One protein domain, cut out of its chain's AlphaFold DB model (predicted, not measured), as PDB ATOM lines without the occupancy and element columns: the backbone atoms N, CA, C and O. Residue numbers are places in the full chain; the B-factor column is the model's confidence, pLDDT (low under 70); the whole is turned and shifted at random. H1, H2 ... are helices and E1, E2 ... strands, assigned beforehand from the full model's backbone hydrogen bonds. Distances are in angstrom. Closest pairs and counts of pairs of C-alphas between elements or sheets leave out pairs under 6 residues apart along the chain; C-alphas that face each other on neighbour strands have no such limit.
ATOM      1  N   LEU A  10      25.272  18.347  23.654       94.88
ATOM      2  CA  LEU A  10      26.553  17.910  23.118       94.88
ATOM      3  C   LEU A  10      27.245  19.070  22.408       94.88
ATOM      4  O   LEU A  10      26.677  19.669  21.500       94.88
ATOM      5  N   ASP A  11      28.493  19.338  22.768       93.62
ATOM      6  CA  ASP A  11      29.371  20.157  21.940       93.62
ATOM      7  C   ASP A  11      29.889  19.309  20.771       93.62
ATOM      8  O   ASP A  11      30.517  18.266  20.979       93.62
ATOM      9  N   LEU A  12      29.526  19.682  19.542       89.94
ATOM     10  CA  LEU A  12      29.701  18.827  18.376       89.94
ATOM     11  C   LEU A  12      31.054  19.015  17.696       89.94
ATOM     12  O   LEU A  12      31.492  18.048  17.081       89.94
ATOM     13  N   ASP A  13      31.668  20.206  17.741       80.88
ATOM     14  CA  ASP A  13      32.976  20.610  17.156       80.88
ATOM     15  C   ASP A  13      33.436  19.924  15.837       80.88
ATOM     16  O   ASP A  13      34.617  19.876  15.503       80.88
ATOM     17  N   ALA A  14      32.503  19.343  15.076       70.94
ATOM     18  CA  ALA A  14      32.664  18.422  13.945       70.94
ATOM     19  C   ALA A  14      33.814  17.383  14.028       70.94
ATOM     20  O   ALA A  14      34.195  16.792  13.014       70.94
ATOM     21  N   GLY A  15      34.358  17.123  15.219       80.94
ATOM     22  CA  GLY A  15      35.450  16.183  15.449       80.94
ATOM     23  C   GLY A  15      34.985  14.725  15.482       80.94
ATOM     24  O   GLY A  15      33.802  14.418  15.633       80.94
ATOM     25  N   VAL A  16      35.935  13.789  15.393       88.81
ATOM     26  CA  VAL A  16      35.645  12.340  15.372       88.81
ATOM     27  C   VAL A  16      34.962  11.867  16.660       88.81
ATOM     28  O   VAL A  16      34.006  11.099  16.605       88.81
ATOM     29  N   GLN A  17      35.431  12.332  17.819       92.06
ATOM     30  CA  GLN A  17      34.903  11.932  19.128       92.06
ATOM     31  C   GLN A  17      33.464  12.418  19.378       92.06
ATOM     32  O   GLN A  17      32.609  11.572  19.642       92.06
ATOM     33  N   PRO A  18      33.144  13.720  19.252       93.50
ATOM     34  CA  PRO A  18      31.767  14.183  19.430       93.50
ATOM     35  C   PRO A  18      30.820  13.620  18.360       93.50
ATOM     36  O   PRO A  18      29.672  13.304  18.661       93.50
ATOM     37  N   THR A  19      31.310  13.373  17.140       94.88
ATOM     38  CA  THR A  19      30.544  12.649  16.110       94.88
ATOM     39  C   THR A  19      30.176  11.238  16.568       94.88
ATOM     40  O   THR A  19      29.031  10.826  16.401       94.88
ATOM     41  N   ALA A  20      31.118  10.491  17.151       95.75
ATOM     42  CA  ALA A  20      30.840   9.146  17.650       95.75
ATOM     43  C   ALA A  20      29.762   9.170  18.740       95.75
ATOM     44  O   ALA A  20      28.802   8.413  18.658       95.75
ATOM     45  N   ILE A  21      29.865  10.098  19.696       95.62
ATOM     46  CA  ILE A  21      28.871  10.257  20.767       95.62
ATOM     47  C   ILE A  21      27.487  10.583  20.190       95.62
ATOM     48  O   ILE A  21      26.501   9.964  20.582       95.62
ATOM     49  N   TYR A  22      27.398  11.500  19.220       96.25
ATOM     50  CA  TYR A  22      26.133  11.815  18.548       96.25
ATOM     51  C   TYR A  22      25.502  10.579  17.887       96.25
ATOM     52  O   TYR A  22      24.299  10.348  18.010       96.25
ATOM     53  N   LEU A  23      26.312   9.759  17.208       95.88
ATOM     54  CA  LEU A  23      25.845   8.527  16.566       95.88
ATOM     55  C   LEU A  23      25.418   7.463  17.582       95.88
ATOM     56  O   LEU A  23      24.442   6.763  17.332       95.88
ATOM     57  N   MET A  24      26.094   7.366  18.725       96.44
ATOM     58  CA  MET A  24      25.703   6.476  19.822       96.44
ATOM     59  C   MET A  24      24.349   6.888  20.424       96.44
ATOM     60  O   MET A  24      23.496   6.033  20.653       96.44
ATOM     61  N   PHE A  25      24.093   8.194  20.596       96.25
ATOM     62  CA  PHE A  25      22.761   8.691  20.974       96.25
ATOM     63  C   PHE A  25      21.704   8.350  19.925       96.25
ATOM     64  O   PHE A  25      20.624   7.874  20.269       96.25
ATOM     65  N   LEU A  26      22.016   8.541  18.640       94.38
ATOM     66  CA  LEU A  26      21.116   8.166  17.548       94.38
ATOM     67  C   LEU A  26      20.826   6.655  17.524       94.38
ATOM     68  O   LEU A  26      19.717   6.241  17.194       94.38
ATOM     69  N   GLY A  27      21.824   5.842  17.872       94.75
ATOM     70  CA  GLY A  27      21.732   4.388  17.971       94.75
ATOM     71  C   GLY A  27      21.022   3.878  19.227       94.75
ATOM     72  O   GLY A  27      20.766   2.678  19.312       94.75
ATOM     73  N   GLY A  28      20.685   4.755  20.180       95.25
ATOM     74  CA  GLY A  28      20.053   4.374  21.444       95.25
ATOM     75  C   GLY A  28      20.992   3.642  22.406       95.25
ATOM     76  O   GLY A  28      20.540   2.788  23.162       95.25
ATOM     77  N   GLU A  29      22.296   3.929  22.360       96.81
ATOM     78  CA  GLU A  29      23.288   3.326  23.267       96.81
ATOM     79  C   GLU A  29      23.293   3.955  24.672       96.81
ATOM     80  O   GLU A  29      23.892   3.400  25.593       96.81
ATOM     81  N   PHE A  30      22.629   5.100  24.835       94.50
ATOM     82  CA  PHE A  30      22.422   5.774  26.114       94.50
ATOM     83  C   PHE A  30      20.950   5.678  26.526       94.50
ATOM     84  O   PHE A  30      20.061   5.729  25.674       94.50
ATOM     85  N   ASP A  31      20.700   5.567  27.835       93.69
ATOM     86  CA  ASP A  31      19.342   5.573  28.394       93.69
ATOM     87  C   ASP A  31      18.737   6.991  28.377       93.69
ATOM     88  O   ASP A  31      17.515   7.168  28.371       93.69
ATOM     89  N   GLU A  32      19.591   8.015  28.360       93.19
ATOM     90  CA  GLU A  32      19.209   9.414  28.257       93.19
ATOM     91  C   GLU A  32      18.999   9.874  26.806       93.19
ATOM     92  O   GLU A  32      19.686   9.456  25.875       93.19
ATOM     93  N   ALA A  33      18.087  10.831  26.623       92.38
ATOM     94  CA  ALA A  33      17.947  11.544  25.360       92.38
ATOM     95  C   ALA A  33      18.937  12.713  25.287       92.38
ATOM     96  O   ALA A  33      19.117  13.448  26.262       92.38
ATOM     97  N   LEU A  34      19.527  12.905  24.108       95.94
ATOM     98  CA  LEU A  34      20.259  14.117  23.764       95.94
ATOM     99  C   LEU A  34      19.272  15.172  23.256       95.94
ATOM    100  O   LEU A  34      18.595  14.944  22.253       95.94
ATOM    101  N   ASP A  35      19.208  16.325  23.919       95.69
ATOM    102  CA  ASP A  35      18.274  17.394  23.551       95.69
ATOM    103  C   ASP A  35      18.734  18.134  22.296       95.69
ATOM    104  O   ASP A  35      17.933  18.455  21.415       95.69
ATOM    105  N   CYS A  36      20.034  18.413  22.204       94.75
ATOM    106  CA  CYS A  36      20.638  19.011  21.024       94.75
ATOM    107  C   CYS A  36      22.153  18.812  20.989       94.75
ATOM    108  O   CYS A  36      22.803  18.523  21.996       94.75
ATOM    109  N   ALA A  37      22.714  19.017  19.802       95.44
ATOM    110  CA  ALA A  37      24.138  19.216  19.614       95.44
ATOM    111  C   ALA A  37      24.390  20.649  19.129       95.44
ATOM    112  O   ALA A  37      23.594  21.190  18.359       95.44
ATOM    113  N   VAL A  38      25.480  21.270  19.560       93.69
ATOM    114  CA  VAL A  38      25.847  22.644  19.203       93.69
ATOM    115  C   VAL A  38      27.145  22.620  18.415       93.69
ATOM    116  O   VAL A  38      28.101  21.969  18.805       93.69
ATOM    117  N   PHE A  39      27.176  23.330  17.296       92.69
ATOM    118  CA  PHE A  39      28.376  23.556  16.506       92.69
ATOM    119  C   PHE A  39      28.705  25.052  16.503       92.69
ATOM    120  O   PHE A  39      27.870  25.864  16.081       92.69
ATOM    121  N   ALA A  40      29.899  25.408  16.976       90.38
ATOM    122  CA  ALA A  40      30.414  26.772  16.957       90.38
ATOM    123  C   ALA A  40      31.037  27.080  15.584       90.38
ATOM    124  O   ALA A  40      32.137  26.641  15.264       90.38
ATOM    125  N   ASP A  41      30.318  27.825  14.745       88.81
ATOM    126  CA  ASP A  41      30.761  28.135  13.385       88.81
ATOM    127  C   ASP A  41      31.640  29.390  13.361       88.81
ATOM    128  O   ASP A  41      31.136  30.517  13.393       88.81
ATOM    129  N   THR A  42      32.953  29.188  13.244       85.25
ATOM    130  CA  THR A  42      33.957  30.254  13.072       85.25
ATOM    131  C   THR A  42      33.909  30.914  11.690       85.25
ATOM    132  O   THR A  42      34.540  31.951  11.489       85.25
ATOM    133  N   GLN A  43      33.155  30.339  10.743       85.38
ATOM    134  CA  GLN A  43      33.153  30.672   9.311       85.38
ATOM    135  C   GLN A  43      34.489  30.426   8.593       85.38
ATOM    136  O   GLN A  43      34.640  30.803   7.429       85.38
ATOM    137  N   GLU A  44      35.449  29.784   9.258       86.00
ATOM    138  CA  GLU A  44      36.780  29.484   8.720       86.00
ATOM    139  C   GLU A  44      37.016  27.973   8.575       86.00
ATOM    140  O   GLU A  44      38.106  27.539   8.196       86.00
ATOM    141  N   GLU A  45      35.985  27.158   8.823       87.81
ATOM    142  CA  GLU A  45      36.116  25.710   8.759       87.81
ATOM    143  C   GLU A  45      36.336  25.188   7.329       87.81
ATOM    144  O   GLU A  45      35.779  25.703   6.351       87.81
ATOM    145  N   PRO A  46      37.105  24.097   7.167       89.62
ATOM    146  CA  PRO A  46      37.267  23.450   5.875       89.62
ATOM    147  C   PRO A  46      35.931  22.959   5.297       89.62
ATOM    148  O   PRO A  46      35.106  22.377   5.991       89.62
ATOM    149  N   GLY A  47      35.756  23.047   3.973       92.06
ATOM    150  CA  GLY A  47      34.565  22.524   3.279       92.06
ATOM    151  C   GLY A  47      34.122  21.091   3.659       92.06
ATOM    152  O   GLY A  47      32.917  20.843   3.720       92.06
ATOM    153  N   PRO A  48      35.031  20.127   3.925       92.00
ATOM    154  CA  PRO A  48      34.658  18.818   4.465       92.00
ATOM    155  C   PRO A  48      33.885  18.853   5.793       92.00
ATOM    156  O   PRO A  48      33.008  18.015   5.970       92.00
ATOM    157  N   VAL A  49      34.168  19.807   6.686       91.25
ATOM    158  CA  VAL A  49      33.469  19.967   7.974       91.25
ATOM    159  C   VAL A  49      32.000  20.298   7.742       91.25
ATOM    160  O   VAL A  49      31.118  19.625   8.269       91.25
ATOM    161  N   TYR A  50      31.714  21.259   6.864       91.94
ATOM    162  CA  TYR A  50      30.334  21.608   6.530       91.94
ATOM    163  C   TYR A  50      29.576  20.444   5.878       91.94
ATOM    164  O   TYR A  50      28.439  20.175   6.257       91.94
ATOM    165  N   ARG A  51      30.215  19.687   4.971       94.19
ATOM    166  CA  ARG A  51      29.603  18.472   4.391       94.19
ATOM    167  C   ARG A  51      29.324  17.400   5.441       94.19
ATOM    168  O   ARG A  51      28.315  16.707   5.355       94.19
ATOM    169  N   HIS A  52      30.212  17.253   6.423       93.00
ATOM    170  CA  HIS A  52      30.016  16.334   7.540       93.00
ATOM    171  C   HIS A  52      28.815  16.738   8.403       93.00
ATOM    172  O   HIS A  52      27.987  15.896   8.737       93.00
ATOM    173  N   LEU A  53      28.658  18.032   8.690       93.25
ATOM    174  CA  LEU A  53      27.494  18.550   9.418       93.25
ATOM    175  C   LEU A  53      26.187  18.360   8.641       93.25
ATOM    176  O   LEU A  53      25.166  18.013   9.236       93.25
ATOM    177  N   GLU A  54      26.197  18.566   7.322       94.31
ATOM    178  CA  GLU A  54      25.045  18.269   6.461       94.31
ATOM    179  C   GLU A  54      24.685  16.781   6.500       94.31
ATOM    180  O   GLU A  54      23.511  16.437   6.660       94.31
ATOM    181  N   TRP A  55      25.687  15.901   6.425       95.06
ATOM    182  CA  TRP A  55      25.481  14.463   6.571       95.06
ATOM    183  C   TRP A  55      24.882  14.114   7.937       95.06
ATOM    184  O   TRP A  55      23.849  13.450   7.969       95.06
ATOM    185  N   LEU A  56      25.439  14.617   9.045       94.62
ATOM    186  CA  LEU A  56      24.904  14.376  10.391       94.62
ATOM    187  C   LEU A  56      23.440  14.814  10.518       94.62
ATOM    188  O   LEU A  56      22.605  14.053  11.004       94.62
ATOM    189  N   ARG A  57      23.104  16.005  10.013       94.25
ATOM    190  CA  ARG A  57      21.722  16.515  10.004       94.25
ATOM    191  C   ARG A  57      20.769  15.653   9.180       94.25
ATOM    192  O   ARG A  57      19.587  15.580   9.503       94.25
ATOM    193  N   SER A  58      21.262  14.994   8.132       96.38
ATOM    194  CA  SER A  58      20.441  14.123   7.283       96.38
ATOM    195  C   SER A  58      20.027  12.810   7.958       96.38
ATOM    196  O   SER A  58      19.097  12.159   7.486       96.38
ATOM    197  N   LEU A  59      20.668  12.436   9.071       95.25
ATOM    198  CA  LEU A  59      20.400  11.181   9.779       95.25
ATOM    199  C   LEU A  59      19.095  11.192  10.594       95.25
ATOM    200  O   LEU A  59      18.702  10.153  11.114       95.25
ATOM    201  N   GLY A  60      18.421  12.344  10.713       92.19
ATOM    202  CA  GLY A  60      17.162  12.459  11.459       92.19
ATOM    203  C   GLY A  60      17.322  12.357  12.980       92.19
ATOM    204  O   GLY A  60      16.381  11.962  13.662       92.19
ATOM    205  N   GLY A  61      18.511  12.675  13.497       92.12
ATOM    206  CA  GLY A  61      18.823  12.647  14.923       92.12
ATOM    207  C   GLY A  61      18.472  13.922  15.692       92.12
ATOM    208  O   GLY A  61      17.767  14.795  15.175       92.12
ATOM    209  N   PRO A  62      18.995  14.051  16.927       92.38
ATOM    210  CA  PRO A  62      18.865  15.258  17.736       92.38
ATOM    211  C   PRO A  62      19.282  16.519  16.963       92.38
ATOM    212  O   PRO A  62      20.224  16.469  16.164       92.38
ATOM    213  N   PRO A  63      18.617  17.664  17.175       94.69
ATOM    214  CA  PRO A  63      18.883  18.870  16.403       94.69
ATOM    215  C   PRO A  63      20.338  19.333  16.563       94.69
ATOM    216  O   PRO A  63      20.835  19.482  17.676       94.69
ATOM    217  N   VAL A  64      21.001  19.608  15.435       94.00
ATOM    218  CA  VAL A  64      22.344  20.207  15.394       94.00
ATOM    219  C   VAL A  64      22.218  21.716  15.190       94.00
ATOM    220  O   VAL A  64      22.057  22.197  14.059       94.00
ATOM    221  N   LEU A  65      22.285  22.460  16.288       92.88
ATOM    222  CA  LEU A  65      22.235  23.916  16.331       92.88
ATOM    223  C   LEU A  65      23.583  24.504  15.909       92.88
ATOM    224  O   LEU A  65      24.636  23.985  16.263       92.88
ATOM    225  N   THR A  66      23.561  25.608  15.162       90.31
ATOM    226  CA  THR A  66      24.780  26.345  14.813       90.31
ATOM    227  C   THR A  66      24.777  27.687  15.519       90.31
ATOM    228  O   THR A  66      23.915  28.523  15.245       90.31
ATOM    229  N   ALA A  67      25.748  27.890  16.404       85.75
ATOM    230  CA  ALA A  67      26.020  29.187  17.001       85.75
ATOM    231  C   ALA A  67      27.022  29.936  16.115       85.75
ATOM    232  O   ALA A  67      28.045  29.384  15.718       85.75
ATOM    233  N   LYS A  68      26.709  31.191  15.790       76.88
ATOM    234  CA  LYS A  68      27.592  32.105  15.059       76.88
ATOM    235  C   LYS A  68      27.894  33.284  15.978       76.88
ATOM    236  O   LYS A  68      27.162  34.268  15.966       76.88
TER     237      LYS A  68
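Overview. This is residues 10 to 68 of the 83 residues of an uncharacterized protein of Tautonia plasticadhaerens (UniProt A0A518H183). A short ribbon of two parallel strands, E1 and E2, forms one layer, and the two helices H1 and H2 lie over one side of it, running nearly the same way as each other and roughly against the strands. The first residues, 10 to 11, pair along the free edge of E1, away from E2, and the bends around Asp 31 and Glu 44 make the two ends of the long axis. The printed part has 59 residues with two named helices and two named strands, in the order H1, E1, H2, E2; the sheet's order is E1, E2, parallel, and the class is mixed, helices and strands. The whole is compact, with a radius of gyration of the C-alphas of 11.1 A, and its outline is elongated, spanning 36 by 19 by 18 A.

Along the chain. Begin at C-alpha 10, at (26.553, 17.910, 23.118), and go on to C-alpha 16 at (35.645, 12.340, 15.372), where H1 starts; it holds residues 16 to 26 and is 15.3 A long from first to last C-alpha. Next find E1 at residues 36 to 40, 13.1 A long. H2 follows with residues 47 to 58, 16.9 A long, and begins at C-alpha 47 at (34.565, 22.524, 3.279). Last comes E2, residues 64 to 67, 9.8 A long, ending at C-alpha 67 at (26.020, 29.187, 17.001).

Arrangement. Look first at E1 and E2, parallel neighbours with 36 degrees between their directions. The C-alphas of Ala 37 and Val 64 face each other at 4.7 A. Across the pair, N 39 and O 65 are 2.8 A apart and N 67 and O 39 are 3.0 A apart, both within hydrogen-bond range. Residues 10 to 11 form a short parallel pairing with residues 37 to 38 of E1. E1, H2 and E2 make a strand-helix-strand unit, two parallel neighbour strands with a helix between them along the chain, and its crossover is right-handed. The closest C-alphas of H2 and E2 are those of Arg 57 and Val 64, 6.6 A apart. For H1 and E1 the closest C-alphas are those of Tyr 22 and Ala 37, at 7.7 A. H1 and H2 are near each other, with 5 pairs of C-alphas within 10 A, while H1 and E2 are apart. In H1 and H2 every O i to N i+4 pair is within hydrogen-bond range.

Size, cuts and confidence. Go to Asp 31 and Glu 44 for the two C-alphas farthest apart, 35.5 A. The first and last printed C-alphas, Leu 10 and Lys 68, are 16.4 A apart. The printed part has no cut. The link from H2 to E2 is tight, those from H1 to E1 and from E1 to H2 are short, and there is no long link. The mean pLDDT of the printed part is 91.9, and no printed residue is under 70.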